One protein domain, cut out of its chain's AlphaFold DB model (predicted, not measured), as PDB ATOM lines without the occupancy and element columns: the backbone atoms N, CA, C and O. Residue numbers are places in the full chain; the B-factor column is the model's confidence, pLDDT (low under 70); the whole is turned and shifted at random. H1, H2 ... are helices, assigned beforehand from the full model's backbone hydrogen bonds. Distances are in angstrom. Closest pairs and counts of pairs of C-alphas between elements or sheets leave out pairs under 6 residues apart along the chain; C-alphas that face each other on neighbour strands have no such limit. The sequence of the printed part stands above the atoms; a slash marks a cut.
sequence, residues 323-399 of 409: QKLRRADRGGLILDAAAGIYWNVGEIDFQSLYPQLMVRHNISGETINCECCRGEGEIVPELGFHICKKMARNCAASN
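Overview. This is residues 323 to 399 of the 409 residues of the protein "DNA polymerase" of Nitrososphaeria archaeon (UniProt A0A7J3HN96). With little regular structure, this is a small, mostly loop-built body bearing three short helices, from which one long stretch, residues 329 to 353, of which 353 belongs to H2, sticks out and folds back as a bare loop over residues 329 to 352. The 77 printed residues hold H1, H2 and H3 in that order and no named strand; the class is all helix, with 21 residues in named elements. The whole is flat and only just extended, close to loose, with a radius of gyration of the C-alphas of 17.6 A and spans of 58 by 30 by 16 A.

Along the chain. H1, residues 323 to 328, begins at C-alpha 323 (7.544, -2.771, -23.683). H2, residues 353 to 360, is 10.5 A long. H3, residues 392 to 398, also 10.5 A, ends at C-alpha 398 (-9.861, 18.087, -9.417).

Arrangement. H1, H2 and H3 are apart from one another. Residues 378 to 379 pair antiparallel with 386 to 387. Every O i to N i+4 pair is within hydrogen-bond range in H1 and H2, and 2 of 3 in H3.

Size, cuts and confidence. The farthest C-alphas, of Ile 341 and Asn 399, are 57.8 A apart. The printed part has no cut. Both links are long, with 24 and 31 residues. Residues 391 to 399 have pLDDT under 70.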
ATOM      1  N   GLN A 323       6.529  -3.645 -23.088       82.69
ATOM      2  CA  GLN A 323       7.544  -2.771 -23.683       82.69
ATOM      3  C   GLN A 323       7.651  -1.451 -22.927       82.69
ATOM      4  O   GLN A 323       8.754  -0.955 -22.692       82.69
ATOM      5  N   LYS A 324       6.507  -0.888 -22.534       81.12
ATOM      6  CA  LYS A 324       6.455   0.357 -21.768       81.12
ATOM      7  C   LYS A 324       7.081   0.179 -20.387       81.12
ATOM      8  O   LYS A 324       7.840   1.045 -19.964       81.12
ATOM      9  N   LEU A 325       6.850  -0.964 -19.744       83.00
ATOM     10  CA  LEU A 325       7.495  -1.331 -18.488       83.00
ATOM     11  C   LEU A 325       9.013  -1.442 -18.662       83.00
ATOM     12  O   LEU A 325       9.749  -0.822 -17.910       83.00
ATOM     13  N   ARG A 326       9.489  -2.136 -19.705       82.81
ATOM     14  CA  ARG A 326      10.930  -2.258 -19.991       82.81
ATOM     15  C   ARG A 326      11.608  -0.907 -20.226       82.81
ATOM     16  O   ARG A 326      12.764  -0.739 -19.864       82.81
ATOM     17  N   ARG A 327      10.923   0.040 -20.877       82.62
ATOM     18  CA  ARG A 327      11.449   1.401 -21.069       82.62
ATOM     19  C   ARG A 327      11.449   2.194 -19.763       82.62
ATOM     20  O   ARG A 327      12.410   2.909 -19.514       82.62
ATOM     21  N   ALA A 328      10.396   2.064 -18.955       80.31
ATOM     22  CA  ALA A 328      10.256   2.774 -17.685       80.31
ATOM     23  C   ALA A 328      11.209   2.262 -16.593       80.31
ATOM     24  O   ALA A 328      11.659   3.055 -15.777       80.31
ATOM     25  N   ASP A 329      11.535   0.969 -16.601       80.12
ATOM     26  CA  ASP A 329      12.408   0.309 -15.620       80.12
ATOM     27  C   ASP A 329      13.888   0.289 -16.054       80.12
ATOM     28  O   ASP A 329      14.671  -0.581 -15.672       80.12
ATOM     29  N   ARG A 330      14.293   1.231 -16.916       80.94
ATOM     30  CA  ARG A 330      15.703   1.394 -17.283       80.94
ATOM     31  C   ARG A 330      16.481   1.949 -16.092       80.94
ATOM     32  O   ARG A 330      16.055   2.910 -15.454       80.94
ATOM     33  N   GLY A 331      17.640   1.351 -15.823       78.56
ATOM     34  CA  GLY A 331      18.591   1.866 -14.840       78.56
ATOM     35  C   GLY A 331      19.152   3.240 -15.228       78.56
ATOM     36  O   GLY A 331      18.879   3.764 -16.308       78.56
ATOM     37  N   GLY A 332      19.952   3.821 -14.334       81.81
ATOM     38  CA  GLY A 332      20.652   5.075 -14.612       81.81
ATOM     39  C   GLY A 332      21.595   4.970 -15.816       81.81
ATOM     40  O   GLY A 332      22.028   3.879 -16.186       81.81
ATOM     41  N   LEU A 333      21.919   6.117 -16.420       85.38
ATOM     42  CA  LEU A 333      22.917   6.202 -17.484       85.38
ATOM     43  C   LEU A 333      24.285   5.758 -16.946       85.38
ATOM     44  O   LEU A 333      24.765   6.301 -15.953       85.38
ATOM     45  N   ILE A 334      24.912   4.801 -17.628       86.31
ATOM     46  CA  ILE A 334      26.281   4.356 -17.357       86.31
ATOM     47  C   ILE A 334      27.135   4.810 -18.538       86.31
ATOM     48  O   ILE A 334      26.809   4.513 -19.686       86.31
ATOM     49  N   LEU A 335      28.192   5.567 -18.252       87.19
ATOM     50  CA  LEU A 335      29.191   5.953 -19.244       87.19
ATOM     51  C   LEU A 335      30.356   4.971 -19.148       87.19
ATOM     52  O   LEU A 335      31.021   4.901 -18.114       87.19
ATOM     53  N   ASP A 336      30.589   4.217 -20.218       86.12
ATOM     54  CA  ASP A 336      31.697   3.271 -20.270       86.12
ATOM     55  C   ASP A 336      33.027   4.028 -20.367       86.12
ATOM     56  O   ASP A 336      33.240   4.850 -21.261       86.12
ATOM     57  N   ALA A 337      33.943   3.730 -19.446       86.81
ATOM     58  CA  ALA A 337      35.322   4.193 -19.495       86.81
ATOM     59  C   ALA A 337      36.242   3.028 -19.882       86.81
ATOM     60  O   ALA A 337      36.022   1.887 -19.471       86.81
ATOM     61  N   ALA A 338      37.296   3.307 -20.653       91.94
ATOM     62  CA  ALA A 338      38.295   2.293 -20.977       91.94
ATOM     63  C   ALA A 338      38.970   1.787 -19.690       91.94
ATOM     64  O   ALA A 338      39.371   2.581 -18.836       91.94
ATOM     65  N   ALA A 339      39.111   0.469 -19.545       93.00
ATOM     66  CA  ALA A 339      39.788  -0.114 -18.391       93.00
ATOM     67  C   ALA A 339      41.269   0.303 -18.379       93.00
ATOM     68  O   ALA A 339      41.986   0.104 -19.358       93.00
ATOM     69  N   GLY A 340      41.727   0.884 -17.272       94.25
ATOM     70  CA  GLY A 340      43.083   1.408 -17.143       94.25
ATOM     71  C   GLY A 340      43.342   2.001 -15.761       94.25
ATOM     72  O   GLY A 340      42.441   2.075 -14.926       94.25
ATOM     73  N   ILE A 341      44.587   2.411 -15.523       94.69
ATOM     74  CA  ILE A 341      44.985   3.128 -14.309       94.69
ATOM     75  C   ILE A 341      44.994   4.617 -14.634       94.69
ATOM     76  O   ILE A 341      45.652   5.043 -15.583       94.69
ATOM     77  N   TYR A 342      44.271   5.393 -13.836       94.38
ATOM     78  CA  TYR A 342      44.145   6.834 -14.001       94.38
ATOM     79  C   TYR A 342      44.657   7.544 -12.750       94.38
ATOM     80  O   TYR A 342      44.425   7.097 -11.626       94.38
ATOM     81  N   TRP A 343      45.331   8.670 -12.952       95.12
ATOM     82  CA  TRP A 343      45.765   9.576 -11.889       95.12
ATOM     83  C   TRP A 343      44.937  10.863 -11.949       95.12
ATOM     84  O   TRP A 343      44.388  11.191 -12.998       95.12
ATOM     85  N   ASN A 344      44.871  11.608 -10.841       95.31
ATOM     86  CA  ASN A 344      44.154  12.892 -10.743       95.31
ATOM     87  C   ASN A 344      42.651  12.804 -11.077       95.31
ATOM     88  O   ASN A 344      42.104  13.662 -11.766       95.31
ATOM     89  N   VAL A 345      41.983  11.758 -10.589       94.44
ATOM     90  CA  VAL A 345      40.538  11.562 -10.773       94.44
ATOM     91  C   VAL A 345      39.763  12.344  -9.709       94.44
ATOM     92  O   VAL A 345      40.076  12.251  -8.524       94.44
ATOM     93  N   GLY A 346      38.748  13.096 -10.136       93.50
ATOM     94  CA  GLY A 346      37.782  13.756  -9.258       93.50
ATOM     95  C   GLY A 346      36.416  13.075  -9.325       93.50
ATOM     96  O   GLY A 346      35.944  12.748 -10.412       93.50
ATOM     97  N   GLU A 347      35.781  12.885  -8.170       93.88
ATOM     98  CA  GLU A 347      34.409  12.386  -8.058       93.88
ATOM     99  C   GLU A 347      33.459  13.556  -7.780       93.88
ATOM    100  O   GLU A 347      33.707  14.372  -6.891       93.88
ATOM    101  N   ILE A 348      32.380  13.646  -8.557       93.38
ATOM    102  CA  ILE A 348      31.331  14.652  -8.389       93.38
ATOM    103  C   ILE A 348      30.012  13.904  -8.224       93.38
ATOM    104  O   ILE A 348      29.593  13.191  -9.135       93.38
ATOM    105  N   ASP A 349      29.358  14.096  -7.082       91.81
ATOM    106  CA  ASP A 349      28.044  13.523  -6.791       91.81
ATOM    107  C   ASP A 349      26.977  14.621  -6.663       91.81
ATOM    108  O   ASP A 349      27.242  15.740  -6.211       91.81
ATOM    109  N   PHE A 350      25.747  14.298  -7.058       89.56
ATOM    110  CA  PHE A 350      24.594  15.172  -6.890       89.56
ATOM    111  C   PHE A 350      23.962  14.932  -5.524       89.56
ATOM    112  O   PHE A 350      23.438  13.856  -5.233       89.56
ATOM    113  N   GLN A 351      23.900  15.977  -4.703       87.31
ATOM    114  CA  GLN A 351      23.258  15.884  -3.399       87.31
ATOM    115  C   GLN A 351      21.769  15.521  -3.538       87.31
ATOM    116  O   GLN A 351      20.950  16.342  -3.941       87.31
ATOM    117  N   SER A 352      21.403  14.298  -3.136       88.81
ATOM    118  CA  SER A 352      20.005  13.836  -3.097       88.81
ATOM    119  C   SER A 352      19.250  14.015  -4.420       88.81
ATOM    120  O   SER A 352      18.122  14.515  -4.434       88.81
ATOM    121  N   LEU A 353      19.857  13.563  -5.524       90.31
ATOM    122  CA  LEU A 353      19.311  13.683  -6.881       90.31
ATOM    123  C   LEU A 353      17.814  13.334  -6.970       90.31
ATOM    124  O   LEU A 353      17.006  14.175  -7.362       90.31
ATOM    125  N   TYR A 354      17.419  12.117  -6.578       90.25
ATOM    126  CA  TYR A 354      16.026  11.672  -6.717       90.25
ATOM    127  C   TYR A 354      15.036  12.482  -5.865       90.25
ATOM    128  O   TYR A 354      14.055  12.965  -6.433       90.25
ATOM    129  N   PRO A 355      15.259  12.713  -4.551       91.69
ATOM    130  CA  PRO A 355      14.407  13.615  -3.776       91.69
ATOM    131  C   PRO A 355      14.267  15.012  -4.391       91.69
ATOM    132  O   PRO A 355      13.164  15.560  -4.431       91.69
ATOM    133  N   GLN A 356      15.358  15.584  -4.904       91.88
ATOM    134  CA  GLN A 356      15.323  16.915  -5.502       91.88
ATOM    135  C   GLN A 356      14.504  16.931  -6.798       91.88
ATOM    136  O   GLN A 356      13.701  17.844  -6.994       91.88
ATOM    137  N   LEU A 357      14.633  15.899  -7.639       91.06
ATOM    138  CA  LEU A 357      13.788  15.713  -8.822       91.06
ATOM    139  C   LEU A 357      12.311  15.568  -8.441       91.06
ATOM    140  O   LEU A 357      11.461  16.219  -9.049       91.06
ATOM    141  N   MET A 358      12.003  14.778  -7.405       91.25
ATOM    142  CA  MET A 358      10.630  14.595  -6.928       91.25
ATOM    143  C   MET A 358       9.985  15.912  -6.502       91.25
ATOM    144  O   MET A 358       8.847  16.186  -6.876       91.25
ATOM    145  N   VAL A 359      10.713  16.749  -5.761       89.94
ATOM    146  CA  VAL A 359      10.210  18.053  -5.306       89.94
ATOM    147  C   VAL A 359      10.102  19.039  -6.468       89.94
ATOM    148  O   VAL A 359       9.062  19.675  -6.631       89.94
ATOM    149  N   ARG A 360      11.150  19.159  -7.291       89.75
ATOM    150  CA  ARG A 360      11.222  20.145  -8.379       89.75
ATOM    151  C   ARG A 360      10.172  19.902  -9.459       89.75
ATOM    152  O   ARG A 360       9.552  20.856  -9.919       89.75
ATOM    153  N   HIS A 361       9.970  18.642  -9.833       89.44
ATOM    154  CA  HIS A 361       9.039  18.251 -10.891       89.44
ATOM    155  C   HIS A 361       7.701  17.739 -10.343       89.44
ATOM    156  O   HIS A 361       6.863  17.286 -11.113       89.44
ATOM    157  N   ASN A 362       7.466  17.822  -9.024       88.81
ATOM    158  CA  ASN A 362       6.233  17.368  -8.367       88.81
ATOM    159  C   ASN A 362       5.895  15.897  -8.694       88.81
ATOM    160  O   ASN A 362       4.747  15.556  -8.989       88.81
ATOM    161  N   ILE A 363       6.905  15.022  -8.667       89.25
ATOM    162  CA  ILE A 363       6.777  13.594  -8.986       89.25
ATOM    163  C   ILE A 363       6.192  12.870  -7.773       89.25
ATOM    164  O   ILE A 363       6.822  12.786  -6.719       89.25
ATOM    165  N   SER A 364       4.990  12.328  -7.935       84.94
ATOM    166  CA  SER A 364       4.312  11.507  -6.936       84.94
ATOM    167  C   SER A 364       3.364  10.525  -7.621       84.94
ATOM    168  O   SER A 364       2.977  10.720  -8.777       84.94
ATOM    169  N   GLY A 365       2.940   9.488  -6.897       80.94
ATOM    170  CA  GLY A 365       1.982   8.508  -7.414       80.94
ATOM    171  C   GLY A 365       0.658   9.137  -7.867       80.94
ATOM    172  O   GLY A 365       0.024   8.630  -8.784       80.94
ATOM    173  N   GLU A 366       0.255  10.268  -7.280       78.62
ATOM    174  CA  GLU A 366      -1.005  10.947  -7.607       78.62
ATOM    175  C   GLU A 366      -0.888  11.980  -8.735       78.62
ATOM    176  O   GLU A 366      -1.908  12.477  -9.220       78.62
ATOM    177  N   THR A 367       0.330  12.381  -9.109       84.62
ATOM    178  CA  THR A 367       0.572  13.455 -10.090       84.62
ATOM    179  C   THR A 367       0.935  12.915 -11.466       84.62
ATOM    180  O   THR A 367       0.673  13.598 -12.459       84.62
ATOM    181  N   ILE A 368       1.481  11.698 -11.530       85.38
ATOM    182  CA  ILE A 368       1.792  10.992 -12.774       85.38
ATOM    183  C   ILE A 368       0.498  10.514 -13.429       85.38
ATOM    184  O   ILE A 368      -0.319   9.835 -12.812       85.38
ATOM    185  N   ASN A 369       0.326  10.852 -14.705       83.06
ATOM    186  CA  ASN A 369      -0.819  10.475 -15.526       83.06
ATOM    187  C   ASN A 369      -2.186  10.800 -14.886       83.06
ATOM    188  O   ASN A 369      -3.158  10.074 -15.097       83.06
ATOM    189  N   CYS A 370      -2.289  11.891 -14.109       78.88
ATOM    190  CA  CYS A 370      -3.568  12.272 -13.500       78.88
ATOM    191  C   CYS A 370      -4.631  12.554 -14.579       78.88
ATOM    192  O   CYS A 370      -4.359  13.188 -15.600       78.88
ATOM    193  N   GLU A 371      -5.886  12.225 -14.296       76.44
ATOM    194  CA  GLU A 371      -7.033  12.607 -15.144       76.44
ATOM    195  C   GLU A 371      -7.337  14.118 -15.069       76.44
ATOM    196  O   GLU A 371      -8.023  14.700 -15.907       76.44
ATOM    197  N   CYS A 372      -6.791  14.772 -14.048       76.62
ATOM    198  CA  CYS A 372      -7.132  16.107 -13.596       76.62
ATOM    199  C   CYS A 372      -6.689  17.267 -14.501       76.62
ATOM    200  O   CYS A 372      -7.281  18.348 -14.446       76.62
ATOM    201  N   CYS A 373      -5.617  17.078 -15.270       76.56
ATOM    202  CA  CYS A 373      -5.042  18.096 -16.153       76.56
ATOM    203  C   CYS A 373      -5.103  17.700 -17.630       76.56
ATOM    204  O   CYS A 373      -4.568  18.425 -18.455       76.56
ATOM    205  N   ARG A 374      -5.737  16.563 -17.966       74.06
ATOM    206  CA  ARG A 374      -5.908  16.072 -19.348       74.06
ATOM    207  C   ARG A 374      -4.629  16.124 -20.209       74.06
ATOM    208  O   ARG A 374      -4.721  16.282 -21.419       74.06
ATOM    209  N   GLY A 375      -3.452  15.985 -19.596       71.06
ATOM    210  CA  GLY A 375      -2.165  16.011 -20.297       71.06
ATOM    211  C   GLY A 375      -1.462  17.373 -20.378       71.06
ATOM    212  O   GLY A 375      -0.368  17.430 -20.918       71.06
ATOM    213  N   GLU A 376      -1.991  18.452 -19.788       76.06
ATOM    214  CA  GLU A 376      -1.354  19.792 -19.755       76.06
ATOM    215  C   GLU A 376      -0.154  19.899 -18.774       76.06
ATOM    216  O   GLU A 376       0.234  20.981 -18.324       76.06
ATOM    217  N   GLY A 377       0.413  18.757 -18.382       82.75
ATOM    218  CA  GLY A 377       1.524  18.641 -17.441       82.75
ATOM    219  C   GLY A 377       2.905  18.760 -18.088       82.75
ATOM    220  O   GLY A 377       3.044  18.936 -19.295       82.75
ATOM    221  N   GLU A 378       3.948  18.647 -17.268       87.62
ATOM    222  CA  GLU A 378       5.305  18.413 -17.774       87.62
ATOM    223  C   GLU A 378       5.407  16.980 -18.308       87.62
ATOM    224  O   GLU A 378       4.909  16.054 -17.672       87.62
ATOM    225  N   ILE A 379       6.017  16.787 -19.477       89.19
ATOM    226  CA  ILE A 379       6.133  15.465 -20.097       89.19
ATOM    227  C   ILE A 379       7.474  14.850 -19.708       89.19
ATOM    228  O   ILE A 379       8.524  15.448 -19.928       89.19
ATOM    229  N   VAL A 380       7.433  13.635 -19.167       88.38
ATOM    230  CA  VAL A 380       8.624  12.842 -18.870       88.38
ATOM    231  C   VAL A 380       9.288  12.435 -20.190       88.38
ATOM    232  O   VAL A 380       8.632  11.769 -21.006       88.38
ATOM    233  N   PRO A 381      10.568  12.793 -20.405       84.75
ATOM    234  CA  PRO A 381      11.310  12.396 -21.596       84.75
ATOM    235  C   PRO A 381      11.256  10.879 -21.822       84.75
ATOM    236  O   PRO A 381      11.227  10.107 -20.868       84.75
ATOM    237  N   GLU A 382      11.217  10.456 -23.089       83.00
ATOM    238  CA  GLU A 382      11.170   9.053 -23.557       83.00
ATOM    239  C   GLU A 382       9.920   8.227 -23.187       83.00
ATOM    240  O   GLU A 382       9.513   7.353 -23.957       83.00
ATOM    241  N   LEU A 383       9.284   8.487 -22.042       83.25
ATOM    242  CA  LEU A 383       8.139   7.720 -21.537       83.25
ATOM    243  C   LEU A 383       6.790   8.332 -21.919       83.25
ATOM    244  O   LEU A 383       5.783   7.616 -21.964       83.25
ATOM    245  N   GLY A 384       6.758   9.642 -22.179       82.81
ATOM    246  CA  GLY A 384       5.539  10.365 -22.548       82.81
ATOM    247  C   GLY A 384       4.504  10.445 -21.422       82.81
ATOM    248  O   GLY A 384       3.343  10.748 -21.681       82.81
ATOM    249  N   PHE A 385       4.889  10.138 -20.180       85.81
ATOM    250  CA  PHE A 385       4.031  10.351 -19.018       85.81
ATOM    251  C   PHE A 385       3.896  11.840 -18.742       85.81
ATOM    252  O   PHE A 385       4.887  12.559 -18.817       85.81
ATOM    253  N   HIS A 386       2.702  12.301 -18.381       87.62
ATOM    254  CA  HIS A 386       2.529  13.680 -17.934       87.62
ATOM    255  C   HIS A 386       2.569  13.758 -16.411       87.62
ATOM    256  O   HIS A 386       1.982  12.927 -15.714       87.62
ATOM    257  N   ILE A 387       3.228  14.786 -15.892       88.81
ATOM    258  CA  ILE A 387       3.273  15.115 -14.473       88.81
ATOM    259  C   ILE A 387       2.476  16.395 -14.250       88.81
ATOM    260  O   ILE A 387       2.737  17.444 -14.845       88.81
ATOM    261  N   CYS A 388       1.467  16.310 -13.391       86.88
ATOM    262  CA  CYS A 388       0.623  17.449 -13.067       86.88
ATOM    263  C   CYS A 388       1.418  18.558 -12.356       86.88
ATOM    264  O   CYS A 388       2.083  18.305 -11.356       86.88
ATOM    265  N   LYS A 389       1.271  19.814 -12.801       84.00
ATOM    266  CA  LYS A 389       1.867  20.994 -12.137       84.00
ATOM    267  C   LYS A 389       1.112  21.437 -10.880       84.00
ATOM    268  O   LYS A 389       1.626  22.215 -10.079       84.00
ATOM    269  N   LYS A 390      -0.128  20.973 -10.691       80.12
ATOM    270  CA  LYS A 390      -0.878  21.228  -9.454       80.12
ATOM    271  C   LYS A 390      -0.250  20.396  -8.342       80.12
ATOM    272  O   LYS A 390       0.001  19.209  -8.540       80.12
ATOM    273  N   MET A 391      -0.084  20.983  -7.156       68.19
ATOM    274  CA  MET A 391       0.367  20.229  -5.981       68.19
ATOM    275  C   MET A 391      -0.436  18.937  -5.813       68.19
ATOM    276  O   MET A 391      -1.654  18.958  -6.006       68.19
ATOM    277  N   ALA A 392       0.221  17.844  -5.412       63.72
ATOM    278  CA  ALA A 392      -0.382  16.510  -5.306       63.72
ATOM    279  C   ALA A 392      -1.755  16.504  -4.597       63.72
ATOM    280  O   ALA A 392      -2.722  15.933  -5.104       63.72
ATOM    281  N   ARG A 393      -1.895  17.261  -3.497       62.12
ATOM    282  CA  ARG A 393      -3.172  17.429  -2.770       62.12
ATOM    283  C   ARG A 393      -4.316  18.014  -3.617       62.12
ATOM    284  O   ARG A 393      -5.467  17.641  -3.432       62.12
ATOM    285  N   ASN A 394      -4.002  18.914  -4.548       60.75
ATOM    286  CA  ASN A 394      -4.965  19.589  -5.421       60.75
ATOM    287  C   ASN A 394      -5.191  18.814  -6.723       60.75
ATOM    288  O   ASN A 394      -6.296  18.834  -7.258       60.75
ATOM    289  N   CYS A 395      -4.157  18.121  -7.212       54.72
ATOM    290  CA  CYS A 395      -4.206  17.233  -8.371       54.72
ATOM    291  C   CYS A 395      -5.371  16.245  -8.236       54.72
ATOM    292  O   CYS A 395      -6.289  16.211  -9.059       54.72
ATOM    293  N   ALA A 396      -5.412  15.548  -7.108       53.03
ATOM    294  CA  ALA A 396      -6.409  14.524  -6.878       53.03
ATOM    295  C   ALA A 396      -7.786  15.065  -6.417       53.03
ATOM    296  O   ALA A 396      -8.785  14.348  -6.486       53.03
ATOM    297  N   ALA A 397      -7.883  16.355  -6.061       46.16
ATOM    298  CA  ALA A 397      -9.149  17.051  -5.780       46.16
ATOM    299  C   ALA A 397      -9.929  17.488  -7.020       46.16
ATOM    300  O   ALA A 397     -11.158  17.601  -6.976       46.16
ATOM    301  N   SER A 398      -9.243  17.678  -8.149       43.72
ATOM    302  CA  SER A 398      -9.861  18.087  -9.417       43.72
ATOM    303  C   SER A 398     -10.652  16.993 -10.152       43.72
ATOM    304  O   SER A 398     -11.276  17.309 -11.163       43.72
ATOM    305  N   ASN A 399     -10.720  15.752  -9.649       43.41
ATOM    306  CA  ASN A 399     -11.497  14.649 -10.247       43.41
ATOM    307  C   ASN A 399     -13.028  14.795 -10.044       43.41
ATOM    308  O   ASN A 399     -13.726  13.875  -9.612       43.41
TER     309      ASN A 399